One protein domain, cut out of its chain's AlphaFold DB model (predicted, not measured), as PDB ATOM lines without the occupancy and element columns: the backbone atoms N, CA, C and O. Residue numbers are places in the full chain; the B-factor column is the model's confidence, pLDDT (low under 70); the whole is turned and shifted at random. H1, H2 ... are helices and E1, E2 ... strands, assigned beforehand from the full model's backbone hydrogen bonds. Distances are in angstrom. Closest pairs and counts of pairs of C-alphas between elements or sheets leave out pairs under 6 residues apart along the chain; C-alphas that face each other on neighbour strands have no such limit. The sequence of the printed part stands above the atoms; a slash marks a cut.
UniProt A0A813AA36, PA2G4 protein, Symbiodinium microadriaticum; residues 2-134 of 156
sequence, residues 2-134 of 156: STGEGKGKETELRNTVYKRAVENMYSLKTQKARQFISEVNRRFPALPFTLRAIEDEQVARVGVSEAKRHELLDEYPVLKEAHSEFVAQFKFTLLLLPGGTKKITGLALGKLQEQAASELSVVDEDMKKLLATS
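What this domain is: This is residues 2 to 134 of the 156 residues of the protein "PA2G4 protein" of Symbiodinium microadriaticum (UniProt A0A813AA36). What shape do these atoms make? A small head lies at one end of the long axis, with the helices H1 and H2 set at right angles and the strand pair E1 and E2 by them; from it the extended residues 77 to 93 lead away to a thin hairpin, E3 and E4, and past that a loose tail with the short helices H3 and H4 reaches to the other end. The tip of the hairpin, residues 96 to 101, and the tail's residues 110 to 121 and 123 to 130 stick out. What is it built of? The printed part has 133 residues with four named helices and four named strands, in the order E1, H1, H2, E2, E3, E4, H3, H4; its two sheets, E1 - E2 and E3 - E4, are antiparallel, and the class is mixed, helices and strands, with under half of the residues in named elements. How compact is it? It is only just loose, close to extended, with a radius of gyration of the C-alphas of 21.1 A, and its outline is flat, spanning 62 by 45 by 24 A.

Where its parts are: Where is the first sheet? E1 is residues 17 to 20, 10.5 A from first to last C-alpha, beginning at C-alpha 17 at (-22.759, -38.290, 46.930). E2 is residues 73 to 76, 9.6 A long. Where are the two longest helices? H1 is residues 31 to 43, 18.4 A long, with C-alpha 31 at (-3.367, -33.716, 56.379). H2 is residues 57 to 69, 18.6 A long. What follows them along the chain? E3 is residues 94 to 97, 9.5 A long, and E4 is residues 100 to 103, 10.0 A long. H3 is residues 112 to 115, 4.9 A long, and H4 is residues 125 to 132, 10.7 A long, ending at C-alpha 132 at (-48.736, -41.096, 19.522).

How they stand to each other: How do E1 and E2 pair, and what is near them? They are antiparallel neighbours at 149 degrees, with N 19 and O 74 at 2.9 A and N 74 and O 19 at 2.8 A, within hydrogen-bond range. Residues 17 to 18 of E1 also pair with residues 49 to 50, antiparallel. The closest C-alphas of H2 and E2 are those of Ala 67 and Leu 73, 6.1 A apart. How do the helices stand? H1 touches H2 with its residues 32 to 37 alone, about perpendicular at 89 degrees, and their closest C-alphas, those of Ala 33 and Gly 63, are 3.8 A apart. H3 and H4 are apart, and neither touches a helix. How is the other sheet made? E3 and E4 form a hairpin, antiparallel at 158 degrees, with N 95 and O 102 at 2.8 A and N 102 and O 95 at 2.9 A; E3 is apart from E1 and from E2. What do the helix backbones show? Every O i to N i+4 pair is within hydrogen-bond range in H1 and H4, and 8 of 9 are in H2; H3 is too short for such a pair.

The domain as a whole: How far does it reach? The two C-alphas farthest apart are those of Gln 31 and Glu 125, at 62.7 A. Which links are long? The links from H1 to H2, 13 residues, and from E2 to E3, 17 residues, are long; within the latter, residues 79 to 80 pair with residues 9 to 10, antiparallel. Is anything missing or uncertain? The printed part has no cut, no printed residue is under 70, and the mean pLDDT of the printed part is 88.2, with H3 at 76.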
ATOM      1  N   SER A   2     -44.037 -36.719  41.145       89.38
ATOM      2  CA  SER A   2     -44.494 -36.963  42.517       89.38
ATOM      3  C   SER A   2     -46.017 -37.062  42.521       89.38
ATOM      4  O   SER A   2     -46.644 -36.392  41.700       89.38
ATOM      5  N   THR A   3     -46.588 -37.872  43.409       88.81
ATOM      6  CA  THR A   3     -48.034 -37.883  43.688       88.81
ATOM      7  C   THR A   3     -48.483 -36.689  44.541       88.81
ATOM      8  O   THR A   3     -49.650 -36.317  44.475       88.81
ATOM      9  N   GLY A   4     -47.553 -36.060  45.271       88.00
ATOM     10  CA  GLY A   4     -47.800 -34.898  46.129       88.00
ATOM     11  C   GLY A   4     -47.589 -33.545  45.436       88.00
ATOM     12  O   GLY A   4     -47.828 -33.376  44.242       88.00
ATOM     13  N   GLU A   5     -47.079 -32.560  46.184       85.56
ATOM     14  CA  GLU A   5     -46.851 -31.186  45.700       85.56
ATOM     15  C   GLU A   5     -45.679 -31.080  44.711       85.56
ATOM     16  O   GLU A   5     -45.513 -30.065  44.030       85.56
ATOM     17  N   GLY A   6     -44.820 -32.103  44.656       85.19
ATOM     18  CA  GLY A   6     -43.661 -32.128  43.762       85.19
ATOM     19  C   GLY A   6     -42.513 -31.223  44.213       85.19
ATOM     20  O   GLY A   6     -41.546 -31.041  43.471       85.19
ATOM     21  N   LYS A   7     -42.586 -30.691  45.437       85.12
ATOM     22  CA  LYS A   7     -41.531 -29.898  46.070       85.12
ATOM     23  C   LYS A   7     -40.704 -30.794  46.986       85.12
ATOM     24  O   LYS A   7     -41.051 -31.004  48.143       85.12
ATOM     25  N   GLY A   8     -39.593 -31.310  46.462       82.94
ATOM     26  CA  GLY A   8     -38.643 -32.089  47.253       82.94
ATOM     27  C   GLY A   8     -38.078 -31.255  48.404       82.94
ATOM     28  O   GLY A   8     -37.508 -30.189  48.174       82.94
ATOM     29  N   LYS A   9     -38.240 -31.737  49.634       86.44
ATOM     30  CA  LYS A   9     -37.673 -31.134  50.843       86.44
ATOM     31  C   LYS A   9     -36.363 -31.828  51.184       86.44
ATOM     32  O   LYS A   9     -36.222 -33.038  50.993       86.44
ATOM     33  N   GLU A  10     -35.405 -31.064  51.694       84.38
ATOM     34  CA  GLU A  10     -34.166 -31.640  52.204       84.38
ATOM     35  C   GLU A  10     -34.454 -32.550  53.398       84.38
ATOM     36  O   GLU A  10     -35.338 -32.295  54.221       84.38
ATOM     37  N   THR A  11     -33.718 -33.655  53.462       84.31
ATOM     38  CA  THR A  11     -33.829 -34.616  54.554       84.31
ATOM     39  C   THR A  11     -32.667 -34.437  55.521       84.31
ATOM     40  O   THR A  11     -31.565 -34.093  55.117       84.31
ATOM     41  N   GLU A  12     -32.880 -34.795  56.785       83.81
ATOM     42  CA  GLU A  12     -31.822 -34.925  57.799       83.81
ATOM     43  C   GLU A  12     -30.819 -36.060  57.502       83.81
ATOM     44  O   GLU A  12     -29.835 -36.247  58.217       83.81
ATOM     45  N   LEU A  13     -31.064 -36.849  56.448       86.00
ATOM     46  CA  LEU A  13     -30.170 -37.914  56.018       86.00
ATOM     47  C   LEU A  13     -28.839 -37.331  55.547       86.00
ATOM     48  O   LEU A  13     -28.776 -36.346  54.817       86.00
ATOM     49  N   ARG A  14     -27.749 -37.997  55.932       84.06
ATOM     50  CA  ARG A  14     -26.404 -37.583  55.541       84.06
ATOM     51  C   ARG A  14     -26.221 -37.704  54.026       84.06
ATOM     52  O   ARG A  14     -26.326 -38.797  53.469       84.06
ATOM     53  N   ASN A  15     -25.830 -36.603  53.390       89.12
ATOM     54  CA  ASN A  15     -25.405 -36.599  51.993       89.12
ATOM     55  C   ASN A  15     -24.132 -37.443  51.838       89.12
ATOM     56  O   ASN A  15     -23.163 -37.290  52.584       89.12
ATOM     57  N   THR A  16     -24.142 -38.369  50.883       91.56
ATOM     58  CA  THR A  16     -23.017 -39.289  50.633       91.56
ATOM     59  C   THR A  16     -22.498 -39.226  49.205       91.56
ATOM     60  O   THR A  16     -21.517 -39.901  48.899       91.56
ATOM     61  N   VAL A  17     -23.129 -38.434  48.338       93.88
ATOM     62  CA  VAL A  17     -22.759 -38.290  46.930       93.88
ATOM     63  C   VAL A  17     -22.284 -36.866  46.687       93.88
ATOM     64  O   VAL A  17     -22.982 -35.906  47.011       93.88
ATOM     65  N   TYR A  18     -21.089 -36.750  46.116       93.88
ATOM     66  CA  TYR A  18     -20.415 -35.481  45.866       93.88
ATOM     67  C   TYR A  18     -19.781 -35.480  44.477       93.88
ATOM     68  O   TYR A  18     -19.486 -36.538  43.920       93.88
ATOM     69  N   LYS A  19     -19.537 -34.298  43.919       94.06
ATOM     70  CA  LYS A  19     -18.725 -34.099  42.713       94.06
ATOM     71  C   LYS A  19     -17.663 -33.046  43.000       94.06
ATOM     72  O   LYS A  19     -17.899 -32.111  43.752       94.06
ATOM     73  N   ARG A  20     -16.475 -33.201  42.419       92.44
ATOM     74  CA  ARG A  20     -15.407 -32.207  42.549       92.44
ATOM     75  C   ARG A  20     -15.772 -30.927  41.788       92.44
ATOM     76  O   ARG A  20     -15.987 -30.979  40.577       92.44
ATOM     77  N   ALA A  21     -15.758 -29.794  42.486       91.06
ATOM     78  CA  ALA A  21     -15.823 -28.470  41.876       91.06
ATOM     79  C   ALA A  21     -14.423 -28.089  41.364       91.06
ATOM     80  O   ALA A  21     -13.568 -27.634  42.125       91.06
ATOM     81  N   VAL A  22     -14.156 -28.363  40.083       85.56
ATOM     82  CA  VAL A  22     -12.825 -28.182  39.464       85.56
ATOM     83  C   VAL A  22     -12.425 -26.704  39.388       85.56
ATOM     84  O   VAL A  22     -11.239 -26.386  39.423       85.56
ATOM     85  N   GLU A  23     -13.410 -25.813  39.332       85.38
ATOM     86  CA  GLU A  23     -13.225 -24.360  39.261       85.38
ATOM     87  C   GLU A  23     -12.644 -23.787  40.563       85.38
ATOM     88  O   GLU A  23     -11.895 -22.812  40.535       85.38
ATOM     89  N   ASN A  24     -12.903 -24.448  41.697       86.06
ATOM     90  CA  ASN A  24     -12.459 -23.996  43.005       86.06
ATOM     91  C   ASN A  24     -11.141 -24.668  43.415       86.06
ATOM     92  O   ASN A  24     -11.037 -25.894  43.596       86.06
ATOM     93  N   MET A  25     -10.121 -23.831  43.614       83.50
ATOM     94  CA  MET A  25      -8.803 -24.223  44.109       83.50
ATOM     95  C   MET A  25      -8.570 -23.673  45.515       83.50
ATOM     96  O   MET A  25      -8.357 -22.480  45.714       83.50
ATOM     97  N   TYR A  26      -8.556 -24.573  46.496       87.12
ATOM     98  CA  TYR A  26      -8.185 -24.270  47.872       87.12
ATOM     99  C   TYR A  26      -7.246 -25.351  48.400       87.12
ATOM    100  O   TYR A  26      -7.500 -26.549  48.246       87.12
ATOM    101  N   SER A  27      -6.157 -24.931  49.041       86.38
ATOM    102  CA  SER A  27      -5.244 -25.854  49.711       86.38
ATOM    103  C   SER A  27      -5.743 -26.138  51.123       86.38
ATOM    104  O   SER A  27      -5.635 -25.298  52.015       86.38
ATOM    105  N   LEU A  28      -6.252 -27.352  51.329       88.62
ATOM    106  CA  LEU A  28      -6.751 -27.809  52.624       88.62
ATOM    107  C   LEU A  28      -5.641 -27.842  53.684       88.62
ATOM    108  O   LEU A  28      -4.482 -28.192  53.407       88.62
ATOM    109  N   LYS A  29      -5.996 -27.484  54.919       88.31
ATOM    110  CA  LYS A  29      -5.048 -27.313  56.028       88.31
ATOM    111  C   LYS A  29      -4.753 -28.630  56.731       88.31
ATOM    112  O   LYS A  29      -3.602 -28.874  57.106       88.31
ATOM    113  N   THR A  30      -5.744 -29.504  56.870       90.56
ATOM    114  CA  THR A  30      -5.568 -30.789  57.554       90.56
ATOM    115  C   THR A  30      -4.957 -31.840  56.624       90.56
ATOM    116  O   THR A  30      -5.333 -31.969  55.460       90.56
ATOM    117  N   GLN A  31      -4.025 -32.648  57.145       90.94
ATOM    118  CA  GLN A  31      -3.367 -33.716  56.379       90.94
ATOM    119  C   GLN A  31      -4.373 -34.721  55.801       90.94
ATOM    120  O   GLN A  31      -4.294 -35.045  54.618       90.94
ATOM    121  N   LYS A  32      -5.357 -35.148  56.605       90.88
ATOM    122  CA  LYS A  32      -6.433 -36.047  56.159       90.88
ATOM    123  C   LYS A  32      -7.261 -35.437  55.023       90.88
ATOM    124  O   LYS A  32      -7.582 -36.120  54.063       90.88
ATOM    125  N   ALA A  33      -7.554 -34.141  55.079       90.44
ATOM    126  CA  ALA A  33      -8.334 -33.475  54.042       90.44
ATOM    127  C   ALA A  33      -7.547 -33.339  52.721       90.44
ATOM    128  O   ALA A  33      -8.102 -33.569  51.645       90.44
ATOM    129  N   ARG A  34      -6.232 -33.082  52.794       92.00
ATOM    130  CA  ARG A  34      -5.342 -33.149  51.619       92.00
ATOM    131  C   ARG A  34      -5.279 -34.552  51.014       92.00
ATOM    132  O   ARG A  34      -5.345 -34.679  49.795       92.00
ATOM    133  N   GLN A  35      -5.183 -35.589  51.849       92.44
ATOM    134  CA  GLN A  35      -5.222 -36.985  51.394       92.44
ATOM    135  C   GLN A  35      -6.543 -37.298  50.680       92.44
ATOM    136  O   GLN A  35      -6.515 -37.813  49.567       92.44
ATOM    137  N   PHE A  36      -7.676 -36.888  51.258       93.00
ATOM    138  CA  PHE A  36      -9.000 -37.061  50.664       93.00
ATOM    139  C   PHE A  36      -9.118 -36.407  49.275       93.00
ATOM    140  O   PHE A  36      -9.487 -37.078  48.315       93.00
ATOM    141  N   ILE A  37      -8.767 -35.122  49.126       90.81
ATOM    142  CA  ILE A  37      -8.853 -34.448  47.815       90.81
ATOM    143  C   ILE A  37      -7.860 -35.026  46.803       90.81
ATOM    144  O   ILE A  37      -8.189 -35.118  45.622       90.81
ATOM    145  N   SER A  38      -6.671 -35.449  47.240       91.44
ATOM    146  CA  SER A  38      -5.710 -36.131  46.366       91.44
ATOM    147  C   SER A  38      -6.284 -37.443  45.820       91.44
ATOM    148  O   SER A  38      -6.231 -37.699  44.615       91.44
ATOM    149  N   GLU A  39      -6.914 -38.246  46.680       91.81
ATOM    150  CA  GLU A  39      -7.568 -39.489  46.273       91.81
ATOM    151  C   GLU A  39      -8.751 -39.236  45.328       91.81
ATOM    152  O   GLU A  39      -8.859 -39.902  44.294       91.81
ATOM    153  N   VAL A  40      -9.596 -38.246  45.635       92.12
ATOM    154  CA  VAL A  40     -10.730 -37.846  44.788       92.12
ATOM    155  C   VAL A  40     -10.249 -37.374  43.420       92.12
ATOM    156  O   VAL A  40     -10.749 -37.862  42.416       92.12
ATOM    157  N   ASN A  41      -9.241 -36.504  43.342       90.56
ATOM    158  CA  ASN A  41      -8.711 -36.038  42.057       90.56
ATOM    159  C   ASN A  41      -8.080 -37.179  41.241       90.56
ATOM    160  O   ASN A  41      -8.133 -37.149  40.014       90.56
ATOM    161  N   ARG A  42      -7.501 -38.191  41.902       92.19
ATOM    162  CA  ARG A  42      -6.910 -39.362  41.237       92.19
ATOM    163  C   ARG A  42      -7.969 -40.319  40.689       92.19
ATOM    164  O   ARG A  42      -7.806 -40.837  39.588       92.19
ATOM    165  N   ARG A  43      -9.018 -40.603  41.466       92.31
ATOM    166  CA  ARG A  43     -10.021 -41.641  41.146       92.31
ATOM    167  C   ARG A  43     -11.268 -41.089  40.459       92.31
ATOM    168  O   ARG A  43     -11.840 -41.764  39.609       92.31
ATOM    169  N   PHE A  44     -11.678 -39.875  40.815       92.38
ATOM    170  CA  PHE A  44     -12.913 -39.221  40.376       92.38
ATOM    171  C   PHE A  44     -12.662 -37.750  39.975       92.38
ATOM    172  O   PHE A  44     -13.166 -36.839  40.633       92.38
ATOM    173  N   PRO A  45     -11.908 -37.475  38.888       86.69
ATOM    174  CA  PRO A  45     -11.475 -36.111  38.558       86.69
ATOM    175  C   PRO A  45     -12.621 -35.110  38.341       86.69
ATOM    176  O   PRO A  45     -12.542 -33.967  38.778       86.69
ATOM    177  N   ALA A  46     -13.688 -35.536  37.655       87.62
ATOM    178  CA  ALA A  46     -14.814 -34.670  37.283       87.62
ATOM    179  C   ALA A  46     -16.191 -35.347  37.411       87.62
ATOM    180  O   ALA A  46     -17.222 -34.723  37.150       87.62
ATOM    181  N   LEU A  47     -16.222 -36.628  37.786       92.38
ATOM    182  CA  LEU A  47     -17.452 -37.409  37.884       92.38
ATOM    183  C   LEU A  47     -17.950 -37.467  39.335       92.38
ATOM    184  O   LEU A  47     -17.132 -37.445  40.257       92.38
ATOM    185  N   PRO A  48     -19.275 -37.561  39.556       94.19
ATOM    186  CA  PRO A  48     -19.817 -37.786  40.888       94.19
ATOM    187  C   PRO A  48     -19.317 -39.102  41.489       94.19
ATOM    188  O   PRO A  48     -19.187 -40.109  40.792       94.19
ATOM    189  N   PHE A  49     -19.092 -39.102  42.797       94.31
ATOM    190  CA  PHE A  49     -18.635 -40.258  43.557       94.31
ATOM    191  C   PHE A  49     -19.387 -40.377  44.882       94.31
ATOM    192  O   PHE A  49     -19.958 -39.414  45.395       94.31
ATOM    193  N   THR A  50     -19.387 -41.587  45.440       93.62
ATOM    194  CA  THR A  50     -19.932 -41.862  46.772       93.62
ATOM    195  C   THR A  50     -18.816 -41.888  47.811       93.62
ATOM    196  O   THR A  50     -17.730 -42.400  47.540       93.62
ATOM    197  N   LEU A  51     -19.087 -41.403  49.026       91.31
ATOM    198  CA  LEU A  51     -18.141 -41.478  50.144       91.31
ATOM    199  C   LEU A  51     -17.722 -42.908  50.481       91.31
ATOM    200  O   LEU A  51     -16.603 -43.115  50.930       91.31
ATOM    201  N   ARG A  52     -18.584 -43.895  50.211       91.31
ATOM    202  CA  ARG A  52     -18.268 -45.315  50.417       91.31
ATOM    203  C   ARG A  52     -17.162 -45.824  49.490       91.31
ATOM    204  O   ARG A  52     -16.576 -46.863  49.756       91.31
ATOM    205  N   ALA A  53     -16.899 -45.131  48.383       91.38
ATOM    206  CA  ALA A  53     -15.851 -45.537  47.462       91.38
ATOM    207  C   ALA A  53     -14.451 -45.220  48.001       91.38
ATOM    208  O   ALA A  53     -13.498 -45.816  47.508       91.38
ATOM    209  N   ILE A  54     -14.329 -44.303  48.967       89.50
ATOM    210  CA  ILE A  54     -13.067 -43.909  49.604       89.50
ATOM    211  C   ILE A  54     -12.628 -45.005  50.576       89.50
ATOM    212  O   ILE A  54     -13.451 -45.522  51.327       89.50
ATOM    213  N   GLU A  55     -11.348 -45.368  50.542       87.38
ATOM    214  CA  GLU A  55     -10.825 -46.518  51.297       87.38
ATOM    215  C   GLU A  55     -10.856 -46.286  52.815       87.38
ATOM    216  O   GLU A  55     -11.256 -47.169  53.572       87.38
ATOM    217  N   ASP A  56     -10.477 -45.087  53.262       90.75
ATOM    218  CA  ASP A  56     -10.445 -44.716  54.677       90.75
ATOM    219  C   ASP A  56     -11.652 -43.835  55.047       90.75
ATOM    220  O   ASP A  56     -11.761 -42.662  54.669       90.75
ATOM    221  N   GLU A  57     -12.561 -44.396  55.848       87.50
ATOM    222  CA  GLU A  57     -13.770 -43.711  56.311       87.50
ATOM    223  C   GLU A  57     -13.467 -42.505  57.220       87.50
ATOM    224  O   GLU A  57     -14.185 -41.498  57.187       87.50
ATOM    225  N   GLN A  58     -12.393 -42.554  58.015       87.25
ATOM    226  CA  GLN A  58     -11.987 -41.442  58.878       87.25
ATOM    227  C   GLN A  58     -11.462 -40.272  58.046       87.25
ATOM    228  O   GLN A  58     -11.779 -39.112  58.333       87.25
ATOM    229  N   VAL A  59     -10.687 -40.566  57.001       89.69
ATOM    230  CA  VAL A  59     -10.216 -39.573  56.027       89.69
ATOM    231  C   VAL A  59     -11.392 -38.974  55.262       89.69
ATOM    232  O   VAL A  59     -11.482 -37.748  55.170       89.69
ATOM    233  N   ALA A  60     -12.341 -39.796  54.806       90.81
ATOM    234  CA  ALA A  60     -13.549 -39.327  54.131       90.81
ATOM    235  C   ALA A  60     -14.398 -38.414  55.030       90.81
ATOM    236  O   ALA A  60     -14.815 -37.335  54.614       90.81
ATOM    237  N   ARG A  61     -14.635 -38.804  56.287       87.62
ATOM    238  CA  ARG A  61     -15.476 -38.029  57.214       87.62
ATOM    239  C   ARG A  61     -14.894 -36.647  57.509       87.62
ATOM    240  O   ARG A  61     -15.635 -35.666  57.469       87.62
ATOM    241  N   VAL A  62     -13.593 -36.565  57.789       89.50
ATOM    242  CA  VAL A  62     -12.910 -35.288  58.057       89.50
ATOM    243  C   VAL A  62     -12.765 -34.473  56.771       89.50
ATOM    244  O   VAL A  62     -13.144 -33.301  56.744       89.50
ATOM    245  N   GLY A  63     -12.284 -35.096  55.693       90.44
ATOM    246  CA  GLY A  63     -12.015 -34.433  54.418       90.44
ATOM    247  C   GLY A  63     -13.247 -33.789  53.791       90.44
ATOM    248  O   GLY A  63     -13.166 -32.647  53.351       90.44
ATOM    249  N   VAL A  64     -14.405 -34.457  53.829       91.94
ATOM    250  CA  VAL A  64     -15.662 -33.918  53.276       91.94
ATOM    251  C   VAL A  64     -16.104 -32.651  53.996       91.94
ATOM    252  O   VAL A  64     -16.515 -31.696  53.347       91.94
ATOM    253  N   SER A  65     -16.016 -32.623  55.328       89.94
ATOM    254  CA  SER A  65     -16.446 -31.460  56.112       89.94
ATOM    255  C   SER A  65     -15.636 -30.199  55.802       89.94
ATOM    256  O   SER A  65     -16.208 -29.114  55.714       89.94
ATOM    257  N   GLU A  66     -14.326 -30.335  55.588       90.44
ATOM    258  CA  GLU A  66     -13.451 -29.217  55.228       90.44
ATOM    259  C   GLU A  66     -13.624 -28.846  53.749       90.44
ATOM    260  O   GLU A  66     -13.786 -27.675  53.417       90.44
ATOM    261  N   ALA A  67     -13.682 -29.843  52.862       91.06
ATOM    262  CA  ALA A  67     -13.853 -29.627  51.429       91.06
ATOM    263  C   ALA A  67     -15.200 -28.970  51.088       91.06
ATOM    264  O   ALA A  67     -15.247 -28.106  50.218       91.06
ATOM    265  N   LYS A  68     -16.278 -29.316  51.806       90.50
ATOM    266  CA  LYS A  68     -17.586 -28.659  51.675       90.50
ATOM    267  C   LYS A  68     -17.530 -27.189  52.103       90.50
ATOM    268  O   LYS A  68     -18.082 -26.341  51.417       90.50
ATOM    269  N   ARG A  69     -16.849 -26.871  53.213       90.12
ATOM    270  CA  ARG A  69     -16.725 -25.487  53.724       90.12
ATOM    271  C   ARG A  69     -15.990 -24.553  52.768       90.12
ATOM    272  O   ARG A  69     -16.258 -23.361  52.776       90.12
ATOM    273  N   HIS A  70     -15.056 -25.092  51.992       91.31
ATOM    274  CA  HIS A  70     -14.282 -24.342  51.004       91.31
ATOM    275  C   HIS A  70     -14.792 -24.540  49.573       91.31
ATOM    276  O   HIS A  70     -14.040 -24.301  48.632       91.31
ATOM    277  N   GLU A  71     -16.035 -25.015  49.414       90.88
ATOM    278  CA  GLU A  71     -16.706 -25.163  48.115       90.88
ATOM    279  C   GLU A  71     -15.888 -25.978  47.099       90.88
ATOM    280  O   GLU A  71     -15.939 -25.766  45.891       90.88
ATOM    281  N   LEU A  72     -15.100 -26.938  47.587       91.44
ATOM    282  CA  LEU A  72     -14.326 -27.848  46.746       91.44
ATOM    283  C   LEU A  72     -15.179 -29.009  46.222       91.44
ATOM    284  O   LEU A  72     -14.760 -29.727  45.309       91.44
ATOM    285  N   LEU A  73     -16.357 -29.221  46.799       92.06
ATOM    286  CA  LEU A  73     -17.276 -30.283  46.421       92.06
ATOM    287  C   LEU A  73     -18.678 -29.720  46.218       92.06
ATOM    288  O   LEU A  73     -19.207 -29.063  47.112       92.06
ATOM    289  N   ASP A  74     -19.293 -30.099  45.106       92.00
ATOM    290  CA  ASP A  74     -20.727 -29.971  44.892       92.00
ATOM    291  C   ASP A  74     -21.423 -31.152  45.567       92.00
ATOM    292  O   ASP A  74     -21.071 -32.317  45.334       92.00
ATOM    293  N   GLU A  75     -22.408 -30.870  46.414       91.56
ATOM    294  CA  GLU A  75     -23.186 -31.906  47.082       91.56
ATOM    295  C   GLU A  75     -24.454 -32.271  46.314       91.56
ATOM    296  O   GLU A  75     -25.130 -31.416  45.745       91.56
ATOM    297  N   TYR A  76     -24.796 -33.559  46.334       93.00
ATOM    298  CA  TYR A  76     -26.078 -34.054  45.841       93.00
ATOM    299  C   TYR A  76     -26.960 -34.398  47.044       93.00
ATOM    300  O   TYR A  76     -26.809 -35.490  47.607       93.00
ATOM    301  N   PRO A  77     -27.841 -33.476  47.476       91.25
ATOM    302  CA  PRO A  77     -28.655 -33.682  48.659       91.25
ATOM    303  C   PRO A  77     -29.701 -34.775  48.454       91.25
ATOM    304  O   PRO A  77     -30.246 -34.958  47.361       91.25
ATOM    305  N   VAL A  78     -30.007 -35.494  49.535       91.19
ATOM    306  CA  VAL A  78     -31.100 -36.470  49.547       91.19
ATOM    307  C   VAL A  78     -32.418 -35.736  49.775       91.19
ATOM    308  O   VAL A  78     -32.756 -35.337  50.893       91.19
ATOM    309  N   LEU A  79     -33.169 -35.564  48.692       90.88
ATOM    310  CA  LEU A  79     -34.488 -34.941  48.718       90.88
ATOM    311  C   LEU A  79     -35.572 -35.994  48.952       90.88
ATOM    312  O   LEU A  79     -35.531 -37.075  48.360       90.88
ATOM    313  N   LYS A  80     -36.559 -35.651  49.779       89.94
ATOM    314  CA  LYS A  80     -37.751 -36.466  50.026       89.94
ATOM    315  C   LYS A  80     -39.022 -35.676  49.760       89.94
ATOM    316  O   LYS A  80     -39.025 -34.448  49.826       89.94
ATOM    317  N   GLU A  81     -40.101 -36.395  49.497       89.69
ATOM    318  CA  GLU A  81     -41.444 -35.833  49.598       89.69
ATOM    319  C   GLU A  81     -42.013 -36.020  51.019       89.69
ATOM    320  O   GLU A  81     -41.384 -36.623  51.896       89.69
ATOM    321  N   ALA A  82     -43.217 -35.498  51.233       87.06
ATOM    322  CA  ALA A  82     -44.087 -35.734  52.357       87.06
ATOM    323  C   ALA A  82     -44.309 -37.230  52.597       87.06
ATOM    324  O   ALA A  82     -44.155 -38.087  51.723       87.06
ATOM    325  N   HIS A  83     -44.654 -37.531  53.844       82.44
ATOM    326  CA  HIS A  83     -44.928 -38.892  54.263       82.44
ATOM    327  C   HIS A  83     -46.103 -39.466  53.457       82.44
ATOM    328  O   HIS A  83     -47.103 -38.783  53.268       82.44
ATOM    329  N   SER A  84     -45.979 -40.729  53.042       86.25
ATOM    330  CA  SER A  84     -46.966 -41.475  52.240       86.25
ATOM    331  C   SER A  84     -47.090 -41.091  50.759       86.25
ATOM    332  O   SER A  84     -47.943 -41.652  50.079       86.25
ATOM    333  N   GLU A  85     -46.231 -40.215  50.234       91.31
ATOM    334  CA  GLU A  85     -46.202 -39.889  48.804       91.31
ATOM    335  C   GLU A  85     -45.194 -40.749  48.026       91.31
ATOM    336  O   GLU A  85     -44.170 -41.194  48.556       91.31
ATOM    337  N   PHE A  86     -45.454 -40.946  46.732       89.50
ATOM    338  CA  PHE A  86     -44.608 -41.728  45.835       89.50
ATOM    339  C   PHE A  86     -43.910 -40.840  44.805       89.50
ATOM    340  O   PHE A  86     -44.514 -39.982  44.161       89.50
ATOM    341  N   VAL A  87     -42.617 -41.100  44.594       91.31
ATOM    342  CA  VAL A  87     -41.802 -40.412  43.587       91.31
ATOM    343  C   VAL A  87     -41.305 -41.422  42.563       91.31
ATOM    344  O   VAL A  87     -40.614 -42.378  42.906       91.31
ATOM    345  N   ALA A  88     -41.599 -41.176  41.286       90.44
ATOM    346  CA  ALA A  88     -41.028 -41.936  40.177       90.44
ATOM    347  C   ALA A  88     -39.999 -41.098  39.402       90.44
ATOM    348  O   ALA A  88     -40.164 -39.889  39.171       90.44
ATOM    349  N   GLN A  89     -38.910 -41.745  38.985       90.00
ATOM    350  CA  GLN A  89     -37.841 -41.133  38.200       90.00
ATOM    351  C   GLN A  89     -37.409 -42.074  37.076       90.00
ATOM    352  O   GLN A  89     -36.964 -43.191  37.317       90.00
ATOM    353  N   PHE A  90     -37.467 -41.573  35.843       90.31
ATOM    354  CA  PHE A  90     -36.917 -42.243  34.671       90.31
ATOM    355  C   PHE A  90     -35.803 -41.377  34.098       90.31
ATOM    356  O   PHE A  90     -36.021 -40.214  33.762       90.31
ATOM    357  N   LYS A  91     -34.596 -41.935  34.003       91.62
ATOM    358  CA  LYS A  91     -33.427 -41.258  33.439       91.62
ATOM    359  C   LYS A  91     -32.876 -42.092  32.296       91.62
ATOM    360  O   LYS A  91     -32.716 -43.304  32.421       91.62
ATOM    361  N   PHE A  92     -32.593 -41.436  31.181       92.00
ATOM    362  CA  PHE A  92     -31.983 -42.057  30.019       92.00
ATOM    363  C   PHE A  92     -31.074 -41.057  29.315       92.00
ATOM    364  O   PHE A  92     -31.263 -39.847  29.418       92.00
ATOM    365  N   THR A  93     -30.088 -41.574  28.596       91.81
ATOM    366  CA  THR A  93     -29.192 -40.785  27.755       91.81
ATOM    367  C   THR A  93     -29.540 -41.052  26.296       91.81
ATOM    368  O   THR A  93     -29.796 -42.192  25.890       91.81
ATOM    369  N   LEU A  94     -29.569 -39.985  25.506       92.06
ATOM    370  CA  LEU A  94     -29.849 -40.011  24.076       92.06
ATOM    371  C   LEU A  94     -28.726 -39.309  23.315       92.06
ATOM    372  O   LEU A  94     -28.080 -38.407  23.842       92.06
ATOM    373  N   LEU A  95     -28.514 -39.728  22.074       90.75
ATOM    374  CA  LEU A  95     -27.614 -39.088  21.127       90.75
ATOM    375  C   LEU A  95     -28.438 -38.358  20.069       90.75
ATOM    376  O   LEU A  95     -29.354 -38.941  19.484       90.75
ATOM    377  N   LEU A  96     -28.082 -37.104  19.809       89.75
ATOM    378  CA  LEU A  96     -28.631 -36.310  18.715       89.75
ATOM    379  C   LEU A  96     -27.704 -36.452  17.510       89.75
ATOM    380  O   LEU A  96     -26.607 -35.900  17.495       89.75
ATOM    381  N   LEU A  97     -28.129 -37.232  16.518       90.00
ATOM    382  CA  LEU A  97     -27.368 -37.466  15.293       90.00
ATOM    383  C   LEU A  97     -28.094 -36.850  14.091       90.00
ATOM    384  O   LEU A  97     -29.317 -36.697  14.126       90.00
ATOM    385  N   PRO A  98     -27.397 -36.583  12.970       86.62
ATOM    386  CA  PRO A  98     -28.039 -36.090  11.745       86.62
ATOM    387  C   PRO A  98     -29.165 -36.998  11.215       86.62
ATOM    388  O   PRO A  98     -30.082 -36.540  10.529       86.62
ATOM    389  N   GLY A  99     -29.096 -38.298  11.532       82.19
ATOM    390  CA  GLY A  99     -30.100 -39.307  11.184       82.19
ATOM    391  C   GLY A  99     -31.294 -39.401  12.141       82.19
ATOM    392  O   GLY A  99     -32.183 -40.209  11.885       82.19
ATOM    393  N   GLY A 100     -31.325 -38.610  13.217       83.62
ATOM    394  CA  GLY A 100     -32.375 -38.626  14.236       83.62
ATOM    395  C   GLY A 100     -31.848 -38.901  15.645       83.62
ATOM    396  O   GLY A 100     -30.651 -39.104  15.870       83.62
ATOM    397  N   THR A 101     -32.767 -38.910  16.606       87.88
ATOM    398  CA  THR A 101     -32.460 -39.119  18.023       87.88
ATOM    399  C   THR A 101     -32.372 -40.609  18.338       87.88
ATOM    400  O   THR A 101     -33.313 -41.366  18.101       87.88
ATOM    401  N   LYS A 102     -31.252 -41.048  18.920       86.62
ATOM    402  CA  LYS A 102     -31.041 -42.444  19.322       86.62
ATOM    403  C   LYS A 102     -30.908 -42.553  20.835       86.62
ATOM    404  O   LYS A 102     -29.945 -42.057  21.412       86.62
ATOM    405  N   LYS A 103     -31.844 -43.251  21.480       87.25
ATOM    406  CA  LYS A 103     -31.725 -43.632  22.894       87.25
ATOM    407  C   LYS A 103     -30.625 -44.688  23.050       87.25
ATOM    408  O   LYS A 103     -30.658 -45.692  22.342       87.25
ATOM    409  N   ILE A 104     -29.672 -44.462  23.956       89.12
ATOM    410  CA  ILE A 104     -28.548 -45.384  24.208       89.12
ATOM    411  C   ILE A 104     -28.667 -46.123  25.540       89.12
ATOM    412  O   ILE A 104     -28.298 -47.288  25.629       89.12
ATOM    413  N   THR A 105     -29.207 -45.465  26.563       89.81
ATOM    414  CA  THR A 105     -29.391 -46.028  27.904       89.81
ATOM    415  C   THR A 105     -30.836 -45.824  28.352       89.81
ATOM    416  O   THR A 105     -31.626 -45.181  27.663       89.81
ATOM    417  N   GLY A 106     -31.202 -46.388  29.499       85.38
ATOM    418  CA  GLY A 106     -32.519 -46.227  30.109       85.38
ATOM    419  C   GLY A 106     -33.074 -47.553  30.609       85.38
ATOM    420  O   GLY A 106     -32.595 -48.621  30.235       85.38
ATOM    421  N   LEU A 107     -34.093 -47.473  31.460       83.00
ATOM    422  CA  LEU A 107     -34.752 -48.654  32.004       83.00
ATOM    423  C   LEU A 107     -35.571 -49.365  30.915       83.00
ATOM    424  O   LEU A 107     -36.240 -48.718  30.099       83.00
ATOM    425  N   ALA A 108     -35.537 -50.699  30.909       80.56
ATOM    426  CA  ALA A 108     -36.452 -51.500  30.110       80.56
ATOM    427  C   ALA A 108     -37.835 -51.453  30.768       80.56
ATOM    428  O   ALA A 108     -38.091 -52.149  31.743       80.56
ATOM    429  N   LEU A 109     -38.718 -50.603  30.243       76.38
ATOM    430  CA  LEU A 109     -40.058 -50.413  30.805       76.38
ATOM    431  C   LEU A 109     -40.990 -51.612  30.560       76.38
ATOM    432  O   LEU A 109     -42.054 -51.662  31.156       76.38
ATOM    433  N   GLY A 110     -40.596 -52.590  29.735       78.06
ATOM    434  CA  GLY A 110     -41.284 -53.877  29.586       78.06
ATOM    435  C   GLY A 110     -42.810 -53.762  29.522       78.06
ATOM    436  O   GLY A 110     -43.350 -53.047  28.682       78.06
ATOM    437  N   LYS A 111     -43.482 -54.461  30.443       75.19
ATOM    438  CA  LYS A 111     -44.942 -54.494  30.614       75.19
ATOM    439  C   LYS A 111     -45.439 -53.512  31.682       75.19
ATOM    440  O   LYS A 111     -46.434 -53.780  32.346       75.19
ATOM    441  N   LEU A 112     -44.760 -52.380  31.878       76.44
ATOM    442  CA  LEU A 112     -45.124 -51.409  32.917       76.44
ATOM    443  C   LEU A 112     -46.593 -50.973  32.823       76.44
ATOM    444  O   LEU A 112     -47.229 -50.792  33.850       76.44
ATOM    445  N   GLN A 113     -47.151 -50.890  31.613       72.19
ATOM    446  CA  GLN A 113     -48.566 -50.566  31.410       72.19
ATOM    447  C   GLN A 113     -49.523 -51.597  32.039       72.19
ATOM    448  O   GLN A 113     -50.597 -51.230  32.499       72.19
ATOM    449  N   GLU A 114     -49.137 -52.877  32.061       76.25
ATOM    450  CA  GLU A 114     -49.910 -53.962  32.686       76.25
ATOM    451  C   GLU A 114     -49.712 -53.975  34.211       76.25
ATOM    452  O   GLU A 114     -50.623 -54.312  34.957       76.25
ATOM    453  N   GLN A 115     -48.512 -53.615  34.676       78.31
ATOM    454  CA  GLN A 115     -48.134 -53.661  36.094       78.31
ATOM    455  C   GLN A 115     -48.583 -52.427  36.884       78.31
ATOM    456  O   GLN A 115     -48.811 -52.515  38.086       78.31
ATOM    457  N   ALA A 116     -48.690 -51.281  36.217       76.19
ATOM    458  CA  ALA A 116     -49.094 -50.002  36.781       76.19
ATOM    459  C   ALA A 116     -50.293 -49.460  35.993       76.19
ATOM    460  O   ALA A 116     -50.203 -48.437  35.310       76.19
ATOM    461  N   ALA A 117     -51.412 -50.185  36.060       75.88
ATOM    462  CA  ALA A 117     -52.671 -49.737  35.483       75.88
ATOM    463  C   ALA A 117     -53.135 -48.463  36.207       75.88
ATOM    464  O   ALA A 117     -53.394 -48.474  37.409       75.88
ATOM    465  N   SER A 118     -53.202 -47.357  35.468       83.19
ATOM    466  CA  SER A 118     -53.716 -46.079  35.958       83.19
ATOM    467  C   SER A 118     -55.171 -45.929  35.536       83.19
ATOM    468  O   SER A 118     -55.503 -46.144  34.371       83.19
ATOM    469  N   GLU A 119     -56.023 -45.508  36.465       84.88
ATOM    470  CA  GLU A 119     -57.408 -45.117  36.173       84.88
ATOM    471  C   GLU A 119     -57.464 -43.819  35.354       84.88
ATOM    472  O   GLU A 119     -58.388 -43.589  34.575       84.88
ATOM    473  N   LEU A 120     -56.441 -42.974  35.501       85.12
ATOM    474  CA  LEU A 120     -56.331 -41.699  34.808       85.12
ATOM    475  C   LEU A 120     -55.524 -41.846  33.517       85.12
ATOM    476  O   LEU A 120     -54.489 -42.516  33.479       85.12
ATOM    477  N   SER A 121     -55.978 -41.154  32.474       85.12
ATOM    478  CA  SER A 121     -55.289 -41.031  31.190       85.12
ATOM    479  C   SER A 121     -55.191 -39.564  30.773       85.12
ATOM    480  O   SER A 121     -55.915 -38.704  31.274       85.12
ATOM    481  N   VAL A 122     -54.263 -39.257  29.868       88.06
ATOM    482  CA  VAL A 122     -54.097 -37.897  29.341       88.06
ATOM    483  C   VAL A 122     -55.329 -37.546  28.511       88.06
ATOM    484  O   VAL A 122     -55.606 -38.235  27.535       88.06
ATOM    485  N   VAL A 123     -56.069 -36.500  28.895       91.25
ATOM    486  CA  VAL A 123     -57.322 -36.092  28.227       91.25
ATOM    487  C   VAL A 123     -57.070 -35.129  27.066       91.25
ATOM    488  O   VAL A 123     -57.784 -35.197  26.070       91.25
ATOM    489  N   ASP A 124     -56.044 -34.284  27.175       93.31
ATOM    490  CA  ASP A 124     -55.718 -33.251  26.191       93.31
ATOM    491  C   ASP A 124     -55.401 -33.833  24.801       93.31
ATOM    492  O   ASP A 124     -54.546 -34.710  24.645       93.31
ATOM    493  N   GLU A 125     -56.114 -33.341  23.788       89.56
ATOM    494  CA  GLU A 125     -56.078 -33.890  22.430       89.56
ATOM    495  C   GLU A 125     -54.745 -33.629  21.717       89.56
ATOM    496  O   GLU A 125     -54.283 -34.472  20.940       89.56
ATOM    497  N   ASP A 126     -54.083 -32.506  21.992       92.25
ATOM    498  CA  ASP A 126     -52.803 -32.177  21.363       92.25
ATOM    499  C   ASP A 126     -51.658 -32.988  21.981       92.25
ATOM    500  O   ASP A 126     -50.808 -33.529  21.264       92.25
ATOM    501  N   MET A 127     -51.691 -33.200  23.297       88.56
ATOM    502  CA  MET A 127     -50.779 -34.098  24.006       88.56
ATOM    503  C   MET A 127     -50.944 -35.554  23.560       88.56
ATOM    504  O   MET A 127     -49.940 -36.240  23.352       88.56
ATOM    505  N   LYS A 128     -52.178 -36.037  23.352       89.25
ATOM    506  CA  LYS A 128     -52.416 -37.391  22.813       89.25
ATOM    507  C   LYS A 128     -51.792 -37.567  21.430       89.25
ATOM    508  O   LYS A 128     -51.103 -38.562  21.196       89.25
ATOM    509  N   LYS A 129     -51.981 -36.597  20.528       90.75
ATOM    510  CA  LYS A 129     -51.362 -36.617  19.188       90.75
ATOM    511  C   LYS A 129     -49.834 -36.634  19.276       90.75
ATOM    512  O   LYS A 129     -49.180 -37.380  18.544       90.75
ATOM    513  N   LEU A 130     -49.257 -35.854  20.192       89.62
ATOM    514  CA  LEU A 130     -47.811 -35.811  20.399       89.62
ATOM    515  C   LEU A 130     -47.266 -37.139  20.941       89.62
ATOM    516  O   LEU A 130     -46.278 -37.647  20.417       89.62
ATOM    517  N   LEU A 131     -47.921 -37.738  21.940       87.81
ATOM    518  CA  LEU A 131     -47.514 -39.022  22.524       87.81
ATOM    519  C   LEU A 131     -47.643 -40.191  21.536       87.81
ATOM    520  O   LEU A 131     -46.847 -41.129  21.592       87.81
ATOM    521  N   ALA A 132     -48.604 -40.129  20.611       86.19
ATOM    522  CA  ALA A 132     -48.736 -41.096  19.522       86.19
ATOM    523  C   ALA A 132     -47.640 -40.945  18.446       86.19
ATOM    524  O   ALA A 132     -47.416 -41.859  17.646       86.19
ATOM    525  N   THR A 133     -46.939 -39.808  18.408       87.94
ATOM    526  CA  THR A 133     -45.870 -39.564  17.438       87.94
ATOM    527  C   THR A 133     -44.613 -40.345  17.820       87.94
ATOM    528  O   THR A 133     -44.162 -40.345  18.964       87.94
ATOM    529  N   SER A 134     -44.000 -41.014  16.839       79.62
ATOM    530  CA  SER A 134     -42.774 -41.776  17.080       79.62
ATOM    531  C   SER A 134     -41.626 -40.862  17.510       79.62
ATOM    532  O   SER A 134     -41.280 -39.914  16.808       79.62
TER     533      SER A 134